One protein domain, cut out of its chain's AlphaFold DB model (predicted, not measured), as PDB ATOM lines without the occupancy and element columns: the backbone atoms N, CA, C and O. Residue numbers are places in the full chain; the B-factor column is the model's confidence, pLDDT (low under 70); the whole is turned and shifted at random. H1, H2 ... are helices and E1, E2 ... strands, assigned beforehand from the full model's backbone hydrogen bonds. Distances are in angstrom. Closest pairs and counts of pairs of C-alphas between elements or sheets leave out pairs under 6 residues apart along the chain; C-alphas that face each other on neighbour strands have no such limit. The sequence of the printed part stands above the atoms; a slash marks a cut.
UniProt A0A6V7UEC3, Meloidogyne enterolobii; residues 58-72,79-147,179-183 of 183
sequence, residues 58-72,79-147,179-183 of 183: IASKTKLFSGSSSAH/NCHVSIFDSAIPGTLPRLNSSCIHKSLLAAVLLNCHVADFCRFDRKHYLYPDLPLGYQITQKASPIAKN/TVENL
ATOM      1  N   ILE A  58      37.524   7.687 -18.831       94.56
ATOM      2  CA  ILE A  58      36.082   7.445 -18.809       94.56
ATOM      3  C   ILE A  58      35.442   8.356 -17.762       94.56
ATOM      4  O   ILE A  58      35.623   8.167 -16.556       94.56
ATOM      5  N   ALA A  59      34.626   9.303 -18.224       93.81
ATOM      6  CA  ALA A  59      33.846  10.177 -17.357       93.81
ATOM      7  C   ALA A  59      32.868   9.346 -16.513       93.81
ATOM      8  O   ALA A  59      31.796   8.965 -16.978       93.81
ATOM      9  N   SER A  60      33.221   9.038 -15.272       94.19
ATOM     10  CA  SER A  60      32.442   8.234 -14.323       94.19
ATOM     11  C   SER A  60      32.384   8.946 -12.968       94.19
ATOM     12  O   SER A  60      33.054   9.959 -12.775       94.19
ATOM     13  N   LYS A  61      31.517   8.485 -12.054       94.81
ATOM     14  CA  LYS A  61      31.435   9.037 -10.686       94.81
ATOM     15  C   LYS A  61      32.446   8.386  -9.739       94.81
ATOM     16  O   LYS A  61      32.904   9.027  -8.800       94.81
ATOM     17  N   THR A  62      32.747   7.113  -9.974       95.94
ATOM     18  CA  THR A  62      33.652   6.296  -9.163       95.94
ATOM     19  C   THR A  62      34.686   5.624 -10.052       95.94
ATOM     20  O   THR A  62      34.413   5.384 -11.229       95.94
ATOM     21  N   LYS A  63      35.843   5.271  -9.488       95.81
ATOM     22  CA  LYS A  63      36.938   4.608 -10.211       95.81
ATOM     23  C   LYS A  63      36.533   3.253 -10.811       95.81
ATOM     24  O   LYS A  63      35.447   2.723 -10.561       95.81
ATOM     25  N   LEU A  64      37.412   2.692 -11.645       96.88
ATOM     26  CA  LEU A  64      37.141   1.466 -12.403       96.88
ATOM     27  C   LEU A  64      37.019   0.218 -11.515       96.88
ATOM     28  O   LEU A  64      36.151  -0.615 -11.772       96.88
ATOM     29  N   PHE A  65      37.867   0.099 -10.489       97.12
ATOM     30  CA  PHE A  65      37.931  -1.077  -9.607       97.12
ATOM     31  C   PHE A  65      37.644  -0.783  -8.130       97.12
ATOM     32  O   PHE A  65      37.764  -1.675  -7.288       97.12
ATOM     33  N   SER A  66      37.259   0.448  -7.800       94.94
ATOM     34  CA  SER A  66      36.963   0.855  -6.431       94.94
ATOM     35  C   SER A  66      35.812   1.860  -6.369       94.94
ATOM     36  O   SER A  66      35.439   2.489  -7.358       94.94
ATOM     37  N   GLY A  67      35.205   1.983  -5.186       94.06
ATOM     38  CA  GLY A  67      34.087   2.900  -4.944       94.06
ATOM     39  C   GLY A  67      34.500   4.347  -4.665       94.06
ATOM     40  O   GLY A  67      33.630   5.159  -4.362       94.06
ATOM     41  N   SER A  68      35.795   4.673  -4.714       94.44
ATOM     42  CA  SER A  68      36.279   6.039  -4.507       94.44
ATOM     43  C   SER A  68      35.895   6.932  -5.687       94.44
ATOM     44  O   SER A  68      35.701   6.460  -6.809       94.44
ATOM     45  N   SER A  69      35.754   8.231  -5.419       93.94
ATOM     46  CA  SER A  69      35.435   9.232  -6.438       93.94
ATOM     47  C   SER A  69      36.503   9.259  -7.533       93.94
ATOM     48  O   SER A  69      37.697   9.195  -7.248       93.94
ATOM     49  N   SER A  70      36.067   9.379  -8.786       92.62
ATOM     50  CA  SER A  70      36.938   9.637  -9.943       92.62
ATOM     51  C   SER A  70      37.018  11.124 -10.302       92.62
ATOM     52  O   SER A  70      37.551  11.472 -11.353       92.62
ATOM     53  N   ALA A  71      36.465  12.009  -9.466       88.25
ATOM     54  CA  ALA A  71      36.564  13.446  -9.674       88.25
ATOM     55  C   ALA A  71      38.028  13.897  -9.587       88.25
ATOM     56  O   ALA A  71      38.726  13.601  -8.617       88.25
ATOM     57  N   HIS A  72      38.469  14.644 -10.593       80.62
ATOM     58  CA  HIS A  72      39.781  15.269 -10.622       80.62
ATOM     59  C   HIS A  72      39.597  16.734 -11.009       80.62
ATOM     60  O   HIS A  72      39.076  17.038 -12.081       80.62
ATOM     61  N   ASN A  79      45.548  12.713  -2.313       91.56
ATOM     62  CA  ASN A  79      45.202  11.471  -1.610       91.56
ATOM     63  C   ASN A  79      43.825  11.460  -0.902       91.56
ATOM     64  O   ASN A  79      43.548  10.542  -0.132       91.56
ATOM     65  N   CYS A  80      42.917  12.399  -1.199       92.38
ATOM     66  CA  CYS A  80      41.577  12.440  -0.586       92.38
ATOM     67  C   CYS A  80      40.549  11.493  -1.225       92.38
ATOM     68  O   CYS A  80      39.501  11.205  -0.645       92.38
ATOM     69  N   HIS A  81      40.818  10.995  -2.431       93.62
ATOM     70  CA  HIS A  81      39.950  10.053  -3.141       93.62
ATOM     71  C   HIS A  81      40.622   8.692  -3.261       93.62
ATOM     72  O   HIS A  81      40.916   8.216  -4.356       93.62
ATOM     73  N   VAL A  82      40.891   8.066  -2.117       94.25
ATOM     74  CA  VAL A  82      41.634   6.808  -2.026       94.25
ATOM     75  C   VAL A  82      40.825   5.807  -1.208       94.25
ATOM     76  O   VAL A  82      40.365   6.100  -0.108       94.25
ATOM     77  N   SER A  83      40.601   4.628  -1.778       94.56
ATOM     78  CA  SER A  83      40.008   3.484  -1.087       94.56
ATOM     79  C   SER A  83      41.081   2.495  -0.627       94.56
ATOM     80  O   SER A  83      42.226   2.551  -1.062       94.56
ATOM     81  N   ILE A  84      40.681   1.524   0.192       96.38
ATOM     82  CA  ILE A  84      41.558   0.463   0.707       96.38
ATOM     83  C   ILE A  84      42.244  -0.310  -0.446       96.38
ATOM     84  O   ILE A  84      43.413  -0.676  -0.340       96.38
ATOM     85  N   PHE A  85      41.532  -0.517  -1.564       96.00
ATOM     86  CA  PHE A  85      42.084  -1.143  -2.773       96.00
ATOM     87  C   PHE A  85      43.079  -0.225  -3.493       96.00
ATOM     88  O   PHE A  85      44.142  -0.682  -3.906       96.00
ATOM     89  N   ASP A  86      42.767   1.070  -3.602       94.94
ATOM     90  CA  ASP A  86      43.653   2.051  -4.244       94.94
ATOM     91  C   ASP A  86      44.974   2.201  -3.470       94.94
ATOM     92  O   ASP A  86      46.016   2.412  -4.075       94.94
ATOM     93  N   SER A  87      44.941   2.046  -2.141       95.38
ATOM     94  CA  SER A  87      46.127   2.015  -1.274       95.38
ATOM     95  C   SER A  87      46.872   0.674  -1.270       95.38
ATOM     96  O   SER A  87      47.812   0.520  -0.496       95.38
ATOM     97  N   ALA A  88      46.450  -0.307  -2.076       95.75
ATOM     98  CA  ALA A  88      47.040  -1.646  -2.133       95.75
ATOM     99  C   ALA A  88      47.151  -2.351  -0.768       95.75
ATOM    100  O   ALA A  88      48.081  -3.124  -0.523       95.75
ATOM    101  N   ILE A  89      46.197  -2.111   0.138       97.06
ATOM    102  CA  ILE A  89      46.206  -2.768   1.446       97.06
ATOM    103  C   ILE A  89      46.008  -4.283   1.248       97.06
ATOM    104  O   ILE A  89      45.125  -4.692   0.476       97.06
ATOM    105  N   PRO A  90      46.792  -5.127   1.947       97.25
ATOM    106  CA  PRO A  90      46.683  -6.576   1.841       97.25
ATOM    107  C   PRO A  90      45.259  -7.089   2.075       97.25
ATOM    108  O   PRO A  90      44.559  -6.645   2.984       97.25
ATOM    109  N   GLY A  91      44.833  -8.050   1.252       96.06
ATOM    110  CA  GLY A  91      43.510  -8.677   1.349       96.06
ATOM    111  C   GLY A  91      42.389  -7.958   0.593       96.06
ATOM    112  O   GLY A  91      41.262  -8.449   0.574       96.06
ATOM    113  N   THR A  92      42.670  -6.833  -0.069       96.38
ATOM    114  CA  THR A  92      41.682  -6.175  -0.934       96.38
ATOM    115  C   THR A  92      41.523  -6.848  -2.293       96.38
ATOM    116  O   THR A  92      42.441  -7.477  -2.820       96.38
ATOM    117  N   LEU A  93      40.329  -6.703  -2.878       96.31
ATOM    118  CA  LEU A  93      39.976  -7.243  -4.189       96.31
ATOM    119  C   LEU A  93      39.374  -6.146  -5.083       96.31
ATOM    120  O   LEU A  93      38.656  -5.280  -4.575       96.31
ATOM    121  N   PRO A  94      39.623  -6.187  -6.405       96.19
ATOM    122  CA  PRO A  94      39.059  -5.224  -7.342       96.19
ATOM    123  C   PRO A  94      37.551  -5.437  -7.507       96.19
ATOM    124  O   PRO A  94      37.092  -6.556  -7.743       96.19
ATOM    125  N   ARG A  95      36.775  -4.351  -7.463       95.69
ATOM    126  CA  ARG A  95      35.335  -4.357  -7.751       95.69
ATOM    127  C   ARG A  95      35.053  -3.573  -9.025       95.69
ATOM    128  O   ARG A  95      35.078  -2.347  -9.015       95.69
ATOM    129  N   LEU A  96      34.740  -4.285 -10.104       96.62
ATOM    130  CA  LEU A  96      34.510  -3.678 -11.413       96.62
ATOM    131  C   LEU A  96      33.285  -2.746 -11.433       96.62
ATOM    132  O   LEU A  96      32.192  -3.113 -11.000       96.62
ATOM    133  N   ASN A  97      33.469  -1.557 -12.002       96.94
ATOM    134  CA  ASN A  97      32.428  -0.558 -12.207       96.94
ATOM    135  C   ASN A  97      31.681  -0.773 -13.535       96.94
ATOM    136  O   ASN A  97      32.221  -0.536 -14.620       96.94
ATOM    137  N   SER A  98      30.404  -1.158 -13.457       96.38
ATOM    138  CA  SER A  98      29.559  -1.404 -14.634       96.38
ATOM    139  C   SER A  98      29.324  -0.154 -15.489       96.38
ATOM    140  O   SER A  98      29.232  -0.265 -16.711       96.38
ATOM    141  N   SER A  99      29.288   1.045 -14.889       96.38
ATOM    142  CA  SER A  99      29.121   2.290 -15.649       96.38
ATOM    143  C   SER A  99      30.319   2.571 -16.551       96.38
ATOM    144  O   SER A  99      30.127   3.159 -17.617       96.38
ATOM    145  N   CYS A 100      31.527   2.188 -16.132       96.81
ATOM    146  CA  CYS A 100      32.718   2.335 -16.961       96.81
ATOM    147  C   CYS A 100      32.635   1.401 -18.167       96.81
ATOM    148  O   CYS A 100      32.770   1.865 -19.294       96.81
ATOM    149  N   ILE A 101      32.287   0.129 -17.943       96.50
ATOM    150  CA  ILE A 101      32.114  -0.860 -19.017       96.50
ATOM    151  C   ILE A 101      31.064  -0.410 -20.034       96.50
ATOM    152  O   ILE A 101      31.318  -0.451 -21.234       96.50
ATOM    153  N   HIS A 102      29.911   0.079 -19.574       97.00
ATOM    154  CA  HIS A 102      28.861   0.564 -20.470       97.00
ATOM    155  C   HIS A 102      29.355   1.702 -21.380       97.00
ATOM    156  O   HIS A 102      29.126   1.676 -22.586       97.00
ATOM    157  N   LYS A 103      30.094   2.671 -20.828       97.25
ATOM    158  CA  LYS A 103      30.670   3.782 -21.602       97.25
ATOM    159  C   LYS A 103      31.763   3.319 -22.560       97.25
ATOM    160  O   LYS A 103      31.826   3.810 -23.682       97.25
ATOM    161  N   SER A 104      32.577   2.348 -22.157       96.19
ATOM    162  CA  SER A 104      33.574   1.735 -23.037       96.19
ATOM    163  C   SER A 104      32.937   1.008 -24.218       96.19
ATOM    164  O   SER A 104      33.469   1.092 -25.321       96.19
ATOM    165  N   LEU A 105      31.800   0.335 -24.015       96.75
ATOM    166  CA  LEU A 105      31.037  -0.303 -25.092       96.75
ATOM    167  C   LEU A 105      30.409   0.730 -26.032       96.75
ATOM    168  O   LEU A 105      30.493   0.572 -27.245       96.75
ATOM    169  N   LEU A 106      29.841   1.815 -25.495       96.62
ATOM    170  CA  LEU A 106      29.325   2.919 -26.313       96.62
ATOM    171  C   LEU A 106      30.421   3.533 -27.193       96.62
ATOM    172  O   LEU A 106      30.203   3.745 -28.382       96.62
ATOM    173  N   ALA A 107      31.608   3.771 -26.629       95.62
ATOM    174  CA  ALA A 107      32.756   4.261 -27.386       95.62
ATOM    175  C   ALA A 107      33.204   3.264 -28.466       95.62
ATOM    176  O   ALA A 107      33.500   3.671 -29.584       95.62
ATOM    177  N   ALA A 108      33.197   1.961 -28.165       95.25
ATOM    178  CA  ALA A 108      33.520   0.927 -29.146       95.25
ATOM    179  C   ALA A 108      32.555   0.947 -30.340       95.25
ATOM    180  O   ALA A 108      33.002   0.915 -31.481       95.25
ATOM    181  N   VAL A 109      31.247   1.056 -30.086       95.00
ATOM    182  CA  VAL A 109      30.232   1.161 -31.146       95.00
ATOM    183  C   VAL A 109      30.407   2.452 -31.950       95.00
ATOM    184  O   VAL A 109      30.349   2.416 -33.173       95.00
ATOM    185  N   LEU A 110      30.682   3.580 -31.284       94.19
ATOM    186  CA  LEU A 110      30.917   4.872 -31.941       94.19
ATOM    187  C   LEU A 110      32.151   4.854 -32.857       94.19
ATOM    188  O   LEU A 110      32.163   5.519 -33.888       94.19
ATOM    189  N   LEU A 111      33.168   4.072 -32.498       92.25
ATOM    190  CA  LEU A 111      34.383   3.861 -33.289       92.25
ATOM    191  C   LEU A 111      34.258   2.692 -34.283       92.25
ATOM    192  O   LEU A 111      35.269   2.222 -34.807       92.25
ATOM    193  N   ASN A 112      33.037   2.207 -34.536       92.62
ATOM    194  CA  ASN A 112      32.737   1.097 -35.445       92.62
ATOM    195  C   ASN A 112      33.525  -0.190 -35.135       92.62
ATOM    196  O   ASN A 112      33.833  -0.969 -36.033       92.62
ATOM    197  N   CYS A 113      33.890  -0.418 -33.872       93.56
ATOM    198  CA  CYS A 113      34.632  -1.606 -33.470       93.56
ATOM    199  C   CYS A 113      33.742  -2.849 -33.444       93.56
ATOM    200  O   CYS A 113      32.572  -2.800 -33.061       93.56
ATOM    201  N   HIS A 114      34.353  -4.004 -33.695       93.94
ATOM    202  CA  HIS A 114      33.756  -5.290 -33.370       93.94
ATOM    203  C   HIS A 114      33.877  -5.549 -31.862       93.94
ATOM    204  O   HIS A 114      34.977  -5.774 -31.341       93.94
ATOM    205  N   VAL A 115      32.747  -5.519 -31.155       96.12
ATOM    206  CA  VAL A 115      32.664  -5.843 -29.723       96.12
ATOM    207  C   VAL A 115      32.887  -7.344 -29.524       96.12
ATOM    208  O   VAL A 115      32.380  -8.157 -30.289       96.12
ATOM    209  N   ALA A 116      33.686  -7.722 -28.529       95.69
ATOM    210  CA  ALA A 116      33.954  -9.122 -28.229       95.69
ATOM    211  C   ALA A 116      32.831  -9.740 -27.377       95.69
ATOM    212  O   ALA A 116      32.418  -9.144 -26.384       95.69
ATOM    213  N   ASP A 117      32.415 -10.970 -27.698       95.56
ATOM    214  CA  ASP A 117      31.464 -11.745 -26.875       95.56
ATOM    215  C   ASP A 117      32.039 -12.095 -25.496       95.56
ATOM    216  O   ASP A 117      31.321 -12.275 -24.512       95.56
ATOM    217  N   PHE A 118      33.368 -12.191 -25.427       96.12
ATOM    218  CA  PHE A 118      34.117 -12.474 -24.218       96.12
ATOM    219  C   PHE A 118      35.320 -11.538 -24.109       96.12
ATOM    220  O   PHE A 118      36.138 -11.431 -25.025       96.12
ATOM    221  N   CYS A 119      35.470 -10.914 -22.944       96.31
ATOM    222  CA  CYS A 119      36.646 -10.130 -22.590       96.31
ATOM    223  C   CYS A 119      37.117 -10.479 -21.176       96.31
ATOM    224  O   CYS A 119      36.322 -10.883 -20.325       96.31
ATOM    225  N   ARG A 120      38.414 -10.299 -20.909       95.88
ATOM    226  CA  ARG A 120      39.035 -10.619 -19.617       95.88
ATOM    227  C   ARG A 120      40.025  -9.534 -19.222       95.88
ATOM    228  O   ARG A 120      40.743  -9.018 -20.073       95.88
ATOM    229  N   PHE A 121      40.091  -9.247 -17.926       97.44
ATOM    230  CA  PHE A 121      41.147  -8.426 -17.351       97.44
ATOM    231  C   PHE A 121      42.393  -9.255 -17.015       97.44
ATOM    232  O   PHE A 121      42.303 -10.358 -16.475       97.44
ATOM    233  N   ASP A 122      43.556  -8.691 -17.309       97.19
ATOM    234  CA  ASP A 122      44.887  -9.240 -17.095       97.19
ATOM    235  C   ASP A 122      45.694  -8.309 -16.177       97.19
ATOM    236  O   ASP A 122      45.432  -7.108 -16.103       97.19
ATOM    237  N   ARG A 123      46.708  -8.849 -15.493       97.19
ATOM    238  CA  ARG A 123      47.637  -8.060 -14.669       97.19
ATOM    239  C   ARG A 123      48.941  -7.816 -15.425       97.19
ATOM    240  O   ARG A 123      49.652  -8.765 -15.757       97.19
ATOM    241  N   LYS A 124      49.270  -6.550 -15.668       96.31
ATOM    242  CA  LYS A 124      50.547  -6.097 -16.230       96.31
ATOM    243  C   LYS A 124      51.442  -5.641 -15.078       96.31
ATOM    244  O   LYS A 124      51.193  -4.600 -14.487       96.31
ATOM    245  N   HIS A 125      52.445  -6.441 -14.733       97.19
ATOM    246  CA  HIS A 125      53.310  -6.197 -13.575       97.19
ATOM    247  C   HIS A 125      54.469  -5.267 -13.947       97.19
ATOM    248  O   HIS A 125      55.195  -5.549 -14.901       97.19
ATOM    249  N   TYR A 126      54.633  -4.176 -13.204       96.81
ATOM    250  CA  TYR A 126      55.797  -3.289 -13.231       96.81
ATOM    251  C   TYR A 126      55.822  -2.473 -11.937       96.81
ATOM    252  O   TYR A 126      54.784  -2.258 -11.312       96.81
ATOM    253  N   LEU A 127      57.012  -2.062 -11.508       96.69
ATOM    254  CA  LEU A 127      57.188  -1.321 -10.264       96.69
ATOM    255  C   LEU A 127      57.343   0.160 -10.577       96.69
ATOM    256  O   LEU A 127      58.273   0.550 -11.282       96.69
ATOM    257  N   TYR A 128      56.442   0.970 -10.036       96.81
ATOM    258  CA  TYR A 128      56.537   2.420 -10.087       96.81
ATOM    259  C   TYR A 128      55.837   3.024  -8.855       96.81
ATOM    260  O   TYR A 128      54.853   2.442  -8.396       96.81
ATOM    261  N   PRO A 129      56.319   4.147  -8.281       94.94
ATOM    262  CA  PRO A 129      55.755   4.700  -7.043       94.94
ATOM    263  C   PRO A 129      54.274   5.112  -7.104       94.94
ATOM    264  O   PRO A 129      53.617   5.134  -6.069       94.94
ATOM    265  N   ASP A 130      53.744   5.431  -8.289       94.06
ATOM    266  CA  ASP A 130      52.325   5.758  -8.508       94.06
ATOM    267  C   ASP A 130      51.416   4.522  -8.640       94.06
ATOM    268  O   ASP A 130      50.191   4.653  -8.604       94.06
ATOM    269  N   LEU A 131      52.003   3.324  -8.731       95.06
ATOM    270  CA  LEU A 131      51.307   2.057  -8.920       95.06
ATOM    271  C   LEU A 131      51.468   1.173  -7.672       95.06
ATOM    272  O   LEU A 131      52.243   0.209  -7.675       95.06
ATOM    273  N   PRO A 132      50.712   1.445  -6.592       94.25
ATOM    274  CA  PRO A 132      50.913   0.804  -5.292       94.25
ATOM    275  C   PRO A 132      50.655  -0.709  -5.317       94.25
ATOM    276  O   PRO A 132      51.225  -1.449  -4.520       94.25
ATOM    277  N   LEU A 133      49.834  -1.198  -6.255       94.31
ATOM    278  CA  LEU A 133      49.545  -2.627  -6.417       94.31
ATOM    279  C   LEU A 133      50.726  -3.426  -7.001       94.31
ATOM    280  O   LEU A 133      50.695  -4.656  -6.964       94.31
ATOM    281  N   GLY A 134      51.731  -2.766  -7.593       95.81
ATOM    282  CA  GLY A 134      52.815  -3.425  -8.339       95.81
ATOM    283  C   GLY A 134      52.362  -4.089  -9.651       95.81
ATOM    284  O   GLY A 134      53.125  -4.813 -10.296       95.81
ATOM    285  N   TYR A 135      51.105  -3.873 -10.044       96.50
ATOM    286  CA  TYR A 135      50.555  -4.266 -11.333       96.50
ATOM    287  C   TYR A 135      49.380  -3.376 -11.732       96.50
ATOM    288  O   TYR A 135      48.584  -2.942 -10.902       96.50
ATOM    289  N   GLN A 136      49.246  -3.170 -13.035       96.75
ATOM    290  CA  GLN A 136      48.115  -2.505 -13.660       96.75
ATOM    291  C   GLN A 136      47.102  -3.559 -14.121       96.75
ATOM    292  O   GLN A 136      47.477  -4.577 -14.712       96.75
ATOM    293  N   ILE A 137      45.815  -3.333 -13.856       96.88
ATOM    294  CA  ILE A 137      44.741  -4.179 -14.390       96.88
ATOM    295  C   ILE A 137      44.349  -3.634 -15.772       96.88
ATOM    296  O   ILE A 137      43.847  -2.518 -15.872       96.88
ATOM    297  N   THR A 138      44.581  -4.426 -16.820       96.06
ATOM    298  CA  THR A 138      44.399  -4.068 -18.244       96.06
ATOM    299  C   THR A 138      43.718  -5.217 -19.007       96.06
ATOM    300  O   THR A 138      43.281  -6.185 -18.389       96.06
ATOM    301  N   GLN A 139      43.612  -5.160 -20.336       96.12
ATOM    302  CA  GLN A 139      43.053  -6.227 -21.179       96.12
ATOM    303  C   GLN A 139      43.996  -6.565 -22.345       96.12
ATOM    304  O   GLN A 139      43.801  -6.134 -23.483       96.12
ATOM    305  N   LYS A 140      45.038  -7.362 -22.087       91.81
ATOM    306  CA  LYS A 140      46.069  -7.663 -23.094       91.81
ATOM    307  C   LYS A 140      45.618  -8.751 -24.068       91.81
ATOM    308  O   LYS A 140      45.742  -8.591 -25.290       91.81
ATOM    309  N   ALA A 141      45.143  -9.874 -23.528       92.75
ATOM    310  CA  ALA A 141      44.815 -11.065 -24.309       92.75
ATOM    311  C   ALA A 141      43.425 -10.966 -24.953       92.75
ATOM    312  O   ALA A 141      43.270 -11.229 -26.146       92.75
ATOM    313  N   SER A 142      42.423 -10.566 -24.164       95.50
ATOM    314  CA  SER A 142      41.006 -10.536 -24.558       95.50
ATOM    315  C   SER A 142      40.420  -9.130 -24.356       95.50
ATOM    316  O   SER A 142      39.760  -8.898 -23.339       95.50
ATOM    317  N   PRO A 143      40.701  -8.180 -25.274       96.31
ATOM    318  CA  PRO A 143      40.213  -6.803 -25.191       96.31
ATOM    319  C   PRO A 143      38.704  -6.725 -25.439       96.31
ATOM    320  O   PRO A 143      38.135  -7.612 -26.073       96.31
ATOM    321  N   ILE A 144      38.069  -5.650 -24.966       96.62
ATOM    322  CA  ILE A 144      36.613  -5.472 -25.067       96.62
ATOM    323  C   ILE A 144      36.125  -5.296 -26.515       96.62
ATOM    324  O   ILE A 144      35.031  -5.747 -26.846       96.62
ATOM    325  N   ALA A 145      36.920  -4.669 -27.386       96.38
ATOM    326  CA  ALA A 145      36.598  -4.541 -28.805       96.38
ATOM    327  C   ALA A 145      37.867  -4.429 -29.666       96.38
ATOM    328  O   ALA A 145      38.954  -4.118 -29.169       96.38
ATOM    329  N   LYS A 146      37.749  -4.711 -30.965       94.38
ATOM    330  CA  LYS A 146      38.860  -4.656 -31.931       94.38
ATOM    331  C   LYS A 146      38.387  -4.142 -33.287       94.38
ATOM    332  O   LYS A 146      37.191  -4.160 -33.564       94.38
ATOM    333  N   ASN A 147      39.345  -3.785 -34.138       91.06
ATOM    334  CA  ASN A 147      39.144  -3.603 -35.579       91.06
ATOM    335  C   ASN A 147      38.065  -2.566 -35.931       91.06
ATOM    336  O   ASN A 147      37.230  -2.815 -36.794       91.06
ATOM    337  N   THR A 179      40.644  -1.171 -25.364       95.19
ATOM    338  CA  THR A 179      40.824  -1.810 -24.053       95.19
ATOM    339  C   THR A 179      40.348  -0.898 -22.941       95.19
ATOM    340  O   THR A 179      40.295   0.318 -23.098       95.19
ATOM    341  N   VAL A 180      39.982  -1.504 -21.816       95.19
ATOM    342  CA  VAL A 180      39.683  -0.794 -20.575       95.19
ATOM    343  C   VAL A 180      40.763  -1.137 -19.568       95.19
ATOM    344  O   VAL A 180      41.029  -2.312 -19.318       95.19
ATOM    345  N   GLU A 181      41.365  -0.122 -18.967       92.88
ATOM    346  CA  GLU A 181      42.407  -0.310 -17.969       92.88
ATOM    347  C   GLU A 181      42.312   0.705 -16.838       92.88
ATOM    348  O   GLU A 181      41.687   1.759 -16.965       92.88
ATOM    349  N   ASN A 182      42.879   0.328 -15.695       86.44
ATOM    350  CA  ASN A 182      43.027   1.221 -14.558       86.44
ATOM    351  C   ASN A 182      44.332   1.990 -14.733       86.44
ATOM    352  O   ASN A 182      45.390   1.361 -14.732       86.44
ATOM    353  N   LEU A 183      44.235   3.304 -14.911       67.88
ATOM    354  CA  LEU A 183      45.364   4.232 -14.883       67.88
ATOM    355  C   LEU A 183      45.420   4.909 -13.516       67.88
ATOM    356  O   LEU A 183      44.328   5.209 -12.971       67.88
TER     357      LEU A 183
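What this domain is: This is residues 58 to 72, 79 to 147 and 179 to 183 of the 183 residues of a protein of Meloidogyne enterolobii (UniProt A0A6V7UEC3). This domain has little regular structure: long loops, with one helix, H1, along one side and a small hairpin of two strands, E1 and E2, at another. The 89 printed residues run H1, E1, E2, the sheet E1 - E2 antiparallel; the class is mixed, with only 21 residues in named elements. The whole is compact, with a radius of gyration of the C-alphas of 13.8 A and spans of 38 by 26 by 20 A.

How they stand to each other: Go first to H1, residues 98 to 110, where every O i to N i+4 pair is within hydrogen-bond range. Next, E1, residues 122 to 125, and E2, residues 135 to 138, form the hairpin; look at N 122 and O 138, 2.7 A apart. H1 and E2 are apart.

Where its parts are: Find C-alpha 98 at (29.559, -1.404, -14.634); H1 runs 18.5 A from there. E1 spans 9.6 A; E2 spans 9.3 A, ending at C-alpha 138, (44.399, -4.068, -18.244).

The domain as a whole: C-alphas 72 and 79 are 11.2 A apart across one cut, 147 and 179 11.8 A across the other. The link H1 to E1 is long. Residue 183 is under pLDDT 70.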